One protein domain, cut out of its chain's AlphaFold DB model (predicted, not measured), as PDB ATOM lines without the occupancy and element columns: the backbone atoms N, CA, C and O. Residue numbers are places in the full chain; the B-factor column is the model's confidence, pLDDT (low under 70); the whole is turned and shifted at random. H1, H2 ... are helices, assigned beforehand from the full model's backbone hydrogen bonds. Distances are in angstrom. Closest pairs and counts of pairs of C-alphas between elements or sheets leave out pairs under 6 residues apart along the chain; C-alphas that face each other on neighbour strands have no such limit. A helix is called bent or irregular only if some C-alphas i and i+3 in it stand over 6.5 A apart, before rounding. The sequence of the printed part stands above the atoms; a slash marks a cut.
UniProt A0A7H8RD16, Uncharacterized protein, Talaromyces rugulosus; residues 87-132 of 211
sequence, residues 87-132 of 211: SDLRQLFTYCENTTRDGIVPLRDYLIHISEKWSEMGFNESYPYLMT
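Overview. This is residues 87 to 132 of the 211 residues of an uncharacterized protein of Talaromyces rugulosus (UniProt A0A7H8RD16). A helical hairpin makes the body: H1, which has a kink, and H2 lie side by side and run opposite ways, and a long tail with no named element follows them. The tail, residues 117 to 132, loops out beyond the last residue of H2, where residues 120 to 125 stick out, and then folds back. The printed part has 46 residues with two named helices, H1 then H2, and no named strand; its class is all helix. It is only just compact, close to loose, with a radius of gyration of the C-alphas of 11.1 A, and its outline is flat, 34 by 24 by 12 A.

Arrangement. H1, residues 87 to 102, has a kink of 58 degrees near residue 96. It is irregular, with C-alphas 97 and 100 8.0 A apart, and its line is a rough one. A tight link of 2 residues joins it to H2, residues 105 to 116. The two touch, with 14 pairs of C-alphas within 8 A; the closest C-alphas, those of Tyr 95 and Leu 107, are 5.3 A apart. They form a helical hairpin, at a shallow tilt of 24 degrees, opposite ways. In H2 every O i to N i+4 pair is within hydrogen-bond range; in H1, 8 of 12 are.

Along the chain. H1 begins at C-alpha 87 (13.616, 8.492, 13.310) and measures 17.8 A from first to last C-alpha. H2 measures 17.0 A and ends at C-alpha 116 (0.813, 10.086, 18.446). C-alpha 132, the last printed, is at (-3.085, 18.095, 28.435).

Size, cuts and confidence. The two C-alphas farthest apart, those of Arg 101 and Asn 124, are 33.8 A apart. Residues 120 to 125 stand free. The printed part has no cut. Its mean pLDDT is 89.6, and no printed residue is under 70.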
ATOM      1  N   SER A  87      12.871   7.239  13.199       87.00
ATOM      2  CA  SER A  87      13.616   8.492  13.310       87.00
ATOM      3  C   SER A  87      13.300   9.230  14.603       87.00
ATOM      4  O   SER A  87      14.227   9.747  15.222       87.00
ATOM      5  N   ASP A  88      12.043   9.232  15.050       90.00
ATOM      6  CA  ASP A  88      11.626   9.949  16.255       90.00
ATOM      7  C   ASP A  88      12.222   9.281  17.494       90.00
ATOM      8  O   ASP A  88      12.736   9.965  18.377       90.00
ATOM      9  N   LEU A  89      12.284   7.943  17.521       89.88
ATOM     10  CA  LEU A  89      13.004   7.214  18.573       89.88
ATOM     11  C   LEU A  89      14.496   7.547  18.574       89.88
ATOM     12  O   LEU A  89      15.078   7.790  19.628       89.88
ATOM     13  N   ARG A  90      15.148   7.582  17.410       90.00
ATOM     14  CA  ARG A  90      16.569   7.947  17.334       90.00
ATOM     15  C   ARG A  90      16.817   9.371  17.842       90.00
ATOM     16  O   ARG A  90      17.783   9.595  18.576       90.00
ATOM     17  N   GLN A  91      15.962  10.315  17.461       91.25
ATOM     18  CA  GLN A  91      16.077  11.707  17.883       91.25
ATOM     19  C   GLN A  91      15.780  11.873  19.373       91.25
ATOM     20  O   GLN A  91      16.545  12.552  20.051       91.25
ATOM     21  N   LEU A  92      14.779  11.174  19.917       91.81
ATOM     22  CA  LEU A  92      14.490  11.150  21.352       91.81
ATOM     23  C   LEU A  92      15.755  10.859  22.165       91.81
ATOM     24  O   LEU A  92      16.126  11.632  23.042       91.81
ATOM     25  N   PHE A  93      16.454   9.768  21.843       90.00
ATOM     26  CA  PHE A  93      17.683   9.400  22.544       90.00
ATOM     27  C   PHE A  93      18.811  10.419  22.342       90.00
ATOM     28  O   PHE A  93      19.563  10.681  23.276       90.00
ATOM     29  N   THR A  94      18.902  11.020  21.156       88.44
ATOM     30  CA  THR A  94      19.893  12.065  20.860       88.44
ATOM     31  C   THR A  94      19.659  13.308  21.721       88.44
ATOM     32  O   THR A  94      20.599  13.831  22.315       88.44
ATOM     33  N   TYR A  95      18.414  13.768  21.847       90.31
ATOM     34  CA  TYR A  95      18.092  14.957  22.639       90.31
ATOM     35  C   TYR A  95      18.064  14.689  24.144       90.31
ATOM     36  O   TYR A  95      18.420  15.581  24.907       90.31
ATOM     37  N   CYS A  96      17.733  13.470  24.588       88.12
ATOM     38  CA  CYS A  96      17.836  13.070  25.996       88.12
ATOM     39  C   CYS A  96      19.229  13.358  26.574       88.12
ATOM     40  O   CYS A  96      19.340  13.900  27.673       88.12
ATOM     41  N   GLU A  97      20.284  13.025  25.827       84.06
ATOM     42  CA  GLU A  97      21.670  13.229  26.265       84.06
ATOM     43  C   GLU A  97      22.124  14.691  26.190       84.06
ATOM     44  O   GLU A  97      23.083  15.063  26.858       84.06
ATOM     45  N   ASN A  98      21.432  15.526  25.409       83.88
ATOM     46  CA  ASN A  98      21.866  16.886  25.098       83.88
ATOM     47  C   ASN A  98      20.919  17.975  25.625       83.88
ATOM     48  O   ASN A  98      21.052  19.132  25.240       83.88
ATOM     49  N   THR A  99      19.994  17.654  26.536       86.38
ATOM     50  CA  THR A  99      19.043  18.636  27.105       86.38
ATOM     51  C   THR A  99      19.704  19.837  27.785       86.38
ATOM     52  O   THR A  99      19.105  20.907  27.841       86.38
ATOM     53  N   THR A 100      20.936  19.694  28.280       81.38
ATOM     54  CA  THR A 100      21.719  20.804  28.842       81.38
ATOM     55  C   THR A 100      22.164  21.806  27.779       81.38
ATOM     56  O   THR A 100      22.250  22.992  28.072       81.38
ATOM     57  N   ARG A 101      22.430  21.340  26.553       82.00
ATOM     58  CA  ARG A 101      22.883  22.163  25.425       82.00
ATOM     59  C   ARG A 101      21.722  22.649  24.562       82.00
ATOM     60  O   ARG A 101      21.681  23.810  24.173       82.00
ATOM     61  N   ASP A 102      20.800  21.747  24.250       84.44
ATOM     62  CA  ASP A 102      19.742  21.954  23.258       84.44
ATOM     63  C   ASP A 102      18.400  22.328  23.921       84.44
ATOM     64  O   ASP A 102      17.407  22.600  23.245       84.44
ATOM     65  N   GLY A 103      18.358  22.361  25.256       88.38
ATOM     66  CA  GLY A 103      17.143  22.586  26.027       88.38
ATOM     67  C   GLY A 103      16.190  21.387  26.012       88.38
ATOM     68  O   GLY A 103      16.415  20.357  25.375       88.38
ATOM     69  N   ILE A 104      15.084  21.512  26.748       92.62
ATOM     70  CA  ILE A 104      14.086  20.436  26.882       92.62
ATOM     71  C   ILE A 104      13.070  20.403  25.730       92.62
ATOM     72  O   ILE A 104      12.406  19.390  25.521       92.62
ATOM     73  N   VAL A 105      12.925  21.509  24.992       94.56
ATOM     74  CA  VAL A 105      11.864  21.685  23.988       94.56
ATOM     75  C   VAL A 105      11.953  20.642  22.867       94.56
ATOM     76  O   VAL A 105      10.946  19.973  22.638       94.56
ATOM     77  N   PRO A 106      13.116  20.389  22.229       94.38
ATOM     78  CA  PRO A 106      13.213  19.348  21.203       94.38
ATOM     79  C   PRO A 106      12.876  17.965  21.749       94.38
ATOM     80  O   PRO A 106      12.158  17.205  21.110       94.38
ATOM     81  N   LEU A 107      13.352  17.646  22.958       94.38
ATOM     82  CA  LEU A 107      13.058  16.363  23.587       94.38
ATOM     83  C   LEU A 107      11.545  16.168  23.766       94.38
ATOM     84  O   LEU A 107      11.025  15.093  23.467       94.38
ATOM     85  N   ARG A 108      10.839  17.206  24.233       94.25
ATOM     86  CA  ARG A 108       9.381  17.158  24.391       94.25
ATOM     87  C   ARG A 108       8.665  17.000  23.051       94.25
ATOM     88  O   ARG A 108       7.706  16.240  22.985       94.25
ATOM     89  N   ASP A 109       9.161  17.642  21.997       95.25
ATOM     90  CA  ASP A 109       8.606  17.532  20.644       95.25
ATOM     91  C   ASP A 109       8.597  16.078  20.149       95.25
ATOM     92  O   ASP A 109       7.559  15.545  19.758       95.25
ATOM     93  N   TYR A 110       9.722  15.372  20.298       94.12
ATOM     94  CA  TYR A 110       9.792  13.954  19.932       94.12
ATOM     95  C   TYR A 110       8.954  13.056  20.848       94.12
ATOM     96  O   TYR A 110       8.390  12.074  20.374       94.12
ATOM     97  N   LEU A 111       8.817  13.382  22.139       93.62
ATOM     98  CA  LEU A 111       7.894  12.667  23.031       93.62
ATOM     99  C   LEU A 111       6.429  12.825  22.593       93.62
ATOM    100  O   LEU A 111       5.665  11.867  22.720       93.62
ATOM    101  N   ILE A 112       6.039  13.994  22.078       93.38
ATOM    102  CA  ILE A 112       4.707  14.230  21.504       93.38
ATOM    103  C   ILE A 112       4.532  13.385  20.242       93.38
ATOM    104  O   ILE A 112       3.609  12.573  20.196       93.38
ATOM    105  N   HIS A 113       5.453  13.466  19.279       93.12
ATOM    106  CA  HIS A 113       5.368  12.680  18.039       93.12
ATOM    107  C   HIS A 113       5.320  11.163  18.294       93.12
ATOM    108  O   HIS A 113       4.547  10.438  17.665       93.12
ATOM    109  N   ILE A 114       6.109  10.665  19.254       92.69
ATOM    110  CA  ILE A 114       6.078   9.252  19.657       92.69
ATOM    111  C   ILE A 114       4.727   8.889  20.275       92.69
ATOM    112  O   ILE A 114       4.219   7.801  20.014       92.69
ATOM    113  N   SER A 115       4.132   9.777  21.077       92.00
ATOM    114  CA  SER A 115       2.822   9.525  21.685       92.00
ATOM    115  C   SER A 115       1.715   9.362  20.638       92.00
ATOM    116  O   SER A 115       0.864   8.483  20.779       92.00
ATOM    117  N   GLU A 116       1.773  10.138  19.553       90.88
ATOM    118  CA  GLU A 116       0.813  10.086  18.446       90.88
ATOM    119  C   GLU A 116       0.935   8.787  17.639       90.88
ATOM    120  O   GLU A 116      -0.071   8.217  17.218       90.88
ATOM    121  N   LYS A 117       2.162   8.277  17.477       91.06
ATOM    122  CA  LYS A 117       2.476   7.042  16.736       91.06
ATOM    123  C   LYS A 117       2.556   5.793  17.621       91.06
ATOM    124  O   LYS A 117       2.898   4.714  17.140       91.06
ATOM    125  N   TRP A 118       2.252   5.907  18.915       91.62
ATOM    126  CA  TRP A 118       2.540   4.873  19.915       91.62
ATOM    127  C   TRP A 118       1.944   3.500  19.572       91.62
ATOM    128  O   TRP A 118       2.620   2.473  19.656       91.62
ATOM    129  N   SER A 119       0.686   3.476  19.129       88.69
ATOM    130  CA  SER A 119      -0.000   2.244  18.724       88.69
ATOM    131  C   SER A 119       0.548   1.667  17.412       88.69
ATOM    132  O   SER A 119       0.663   0.448  17.278       88.69
ATOM    133  N   GLU A 120       0.939   2.519  16.462       89.50
ATOM    134  CA  GLU A 120       1.538   2.124  15.178       89.50
ATOM    135  C   GLU A 120       2.926   1.500  15.358       89.50
ATOM    136  O   GLU A 120       3.307   0.594  14.616       89.50
ATOM    137  N   MET A 121       3.652   1.919  16.398       86.50
ATOM    138  CA  MET A 121       4.927   1.324  16.806       86.50
ATOM    139  C   MET A 121       4.776  -0.080  17.423       86.50
ATOM    140  O   MET A 121       5.776  -0.753  17.671       86.50
ATOM    141  N   GLY A 122       3.542  -0.556  17.635       87.69
ATOM    142  CA  GLY A 122       3.248  -1.910  18.111       87.69
ATOM    143  C   GLY A 122       3.197  -2.059  19.633       87.69
ATOM    144  O   GLY A 122       3.190  -3.189  20.129       87.69
ATOM    145  N   PHE A 123       3.153  -0.950  20.376       88.50
ATOM    146  CA  PHE A 123       2.939  -0.967  21.822       88.50
ATOM    147  C   PHE A 123       1.450  -1.142  22.133       88.50
ATOM    148  O   PHE A 123       0.593  -0.454  21.579       88.50
ATOM    149  N   ASN A 124       1.138  -2.091  23.020       88.00
ATOM    150  CA  ASN A 124      -0.247  -2.417  23.380       88.00
ATOM    151  C   ASN A 124      -0.711  -1.675  24.640       88.00
ATOM    152  O   ASN A 124      -1.911  -1.562  24.891       88.00
ATOM    153  N   GLU A 125       0.227  -1.209  25.462       90.94
ATOM    154  CA  GLU A 125      -0.040  -0.361  26.614       90.94
ATOM    155  C   GLU A 125      -0.407   1.073  26.215       90.94
ATOM    156  O   GLU A 125      -0.033   1.572  25.155       90.94
ATOM    157  N   SER A 126      -1.111   1.769  27.108       88.19
ATOM    158  CA  SER A 126      -1.273   3.218  26.999       88.19
ATOM    159  C   SER A 126       0.081   3.910  27.128       88.19
ATOM    160  O   SER A 126       0.872   3.547  28.003       88.19
ATOM    161  N   TYR A 127       0.303   4.949  26.324       89.31
ATOM    162  CA  TYR A 127       1.490   5.786  26.441       89.31
ATOM    163  C   TYR A 127       1.612   6.353  27.873       89.31
ATOM    164  O   TYR A 127       0.629   6.879  28.406       89.31
ATOM    165  N   PRO A 128       2.777   6.222  28.537       88.00
ATOM    166  CA  PRO A 128       2.907   6.513  29.965       88.00
ATOM    167  C   PRO A 128       2.890   8.007  30.312       88.00
ATOM    168  O   PRO A 128       2.699   8.348  31.480       88.00
ATOM    169  N   TYR A 129       3.107   8.895  29.339       84.50
ATOM    170  CA  TYR A 129       3.188  10.336  29.568       84.50
ATOM    171  C   TYR A 129       1.968  11.052  28.978       84.50
ATOM    172  O   TYR A 129       1.842  11.210  27.769       84.50
ATOM    173  N   LEU A 130       1.044  11.469  29.842       84.44
ATOM    174  CA  LEU A 130      -0.164  12.185  29.436       84.44
ATOM    175  C   LEU A 130       0.110  13.690  29.408       84.44
ATOM    176  O   LEU A 130       0.483  14.263  30.431       84.44
ATOM    177  N   MET A 131      -0.111  14.314  28.253       87.75
ATOM    178  CA  MET A 131      -0.081  15.766  28.076       87.75
ATOM    179  C   MET A 131      -1.507  16.287  27.939       87.75
ATOM    180  O   MET A 131      -2.341  15.658  27.287       87.75
ATOM    181  N   THR A 132      -1.799  17.408  28.588       92.44
ATOM    182  CA  THR A 132      -3.085  18.095  28.435       92.44
ATOM    183  C   THR A 132      -3.082  18.980  27.188       92.44
ATOM    184  O   THR A 132      -2.023  19.338  26.677       92.44
TER     185      THR A 132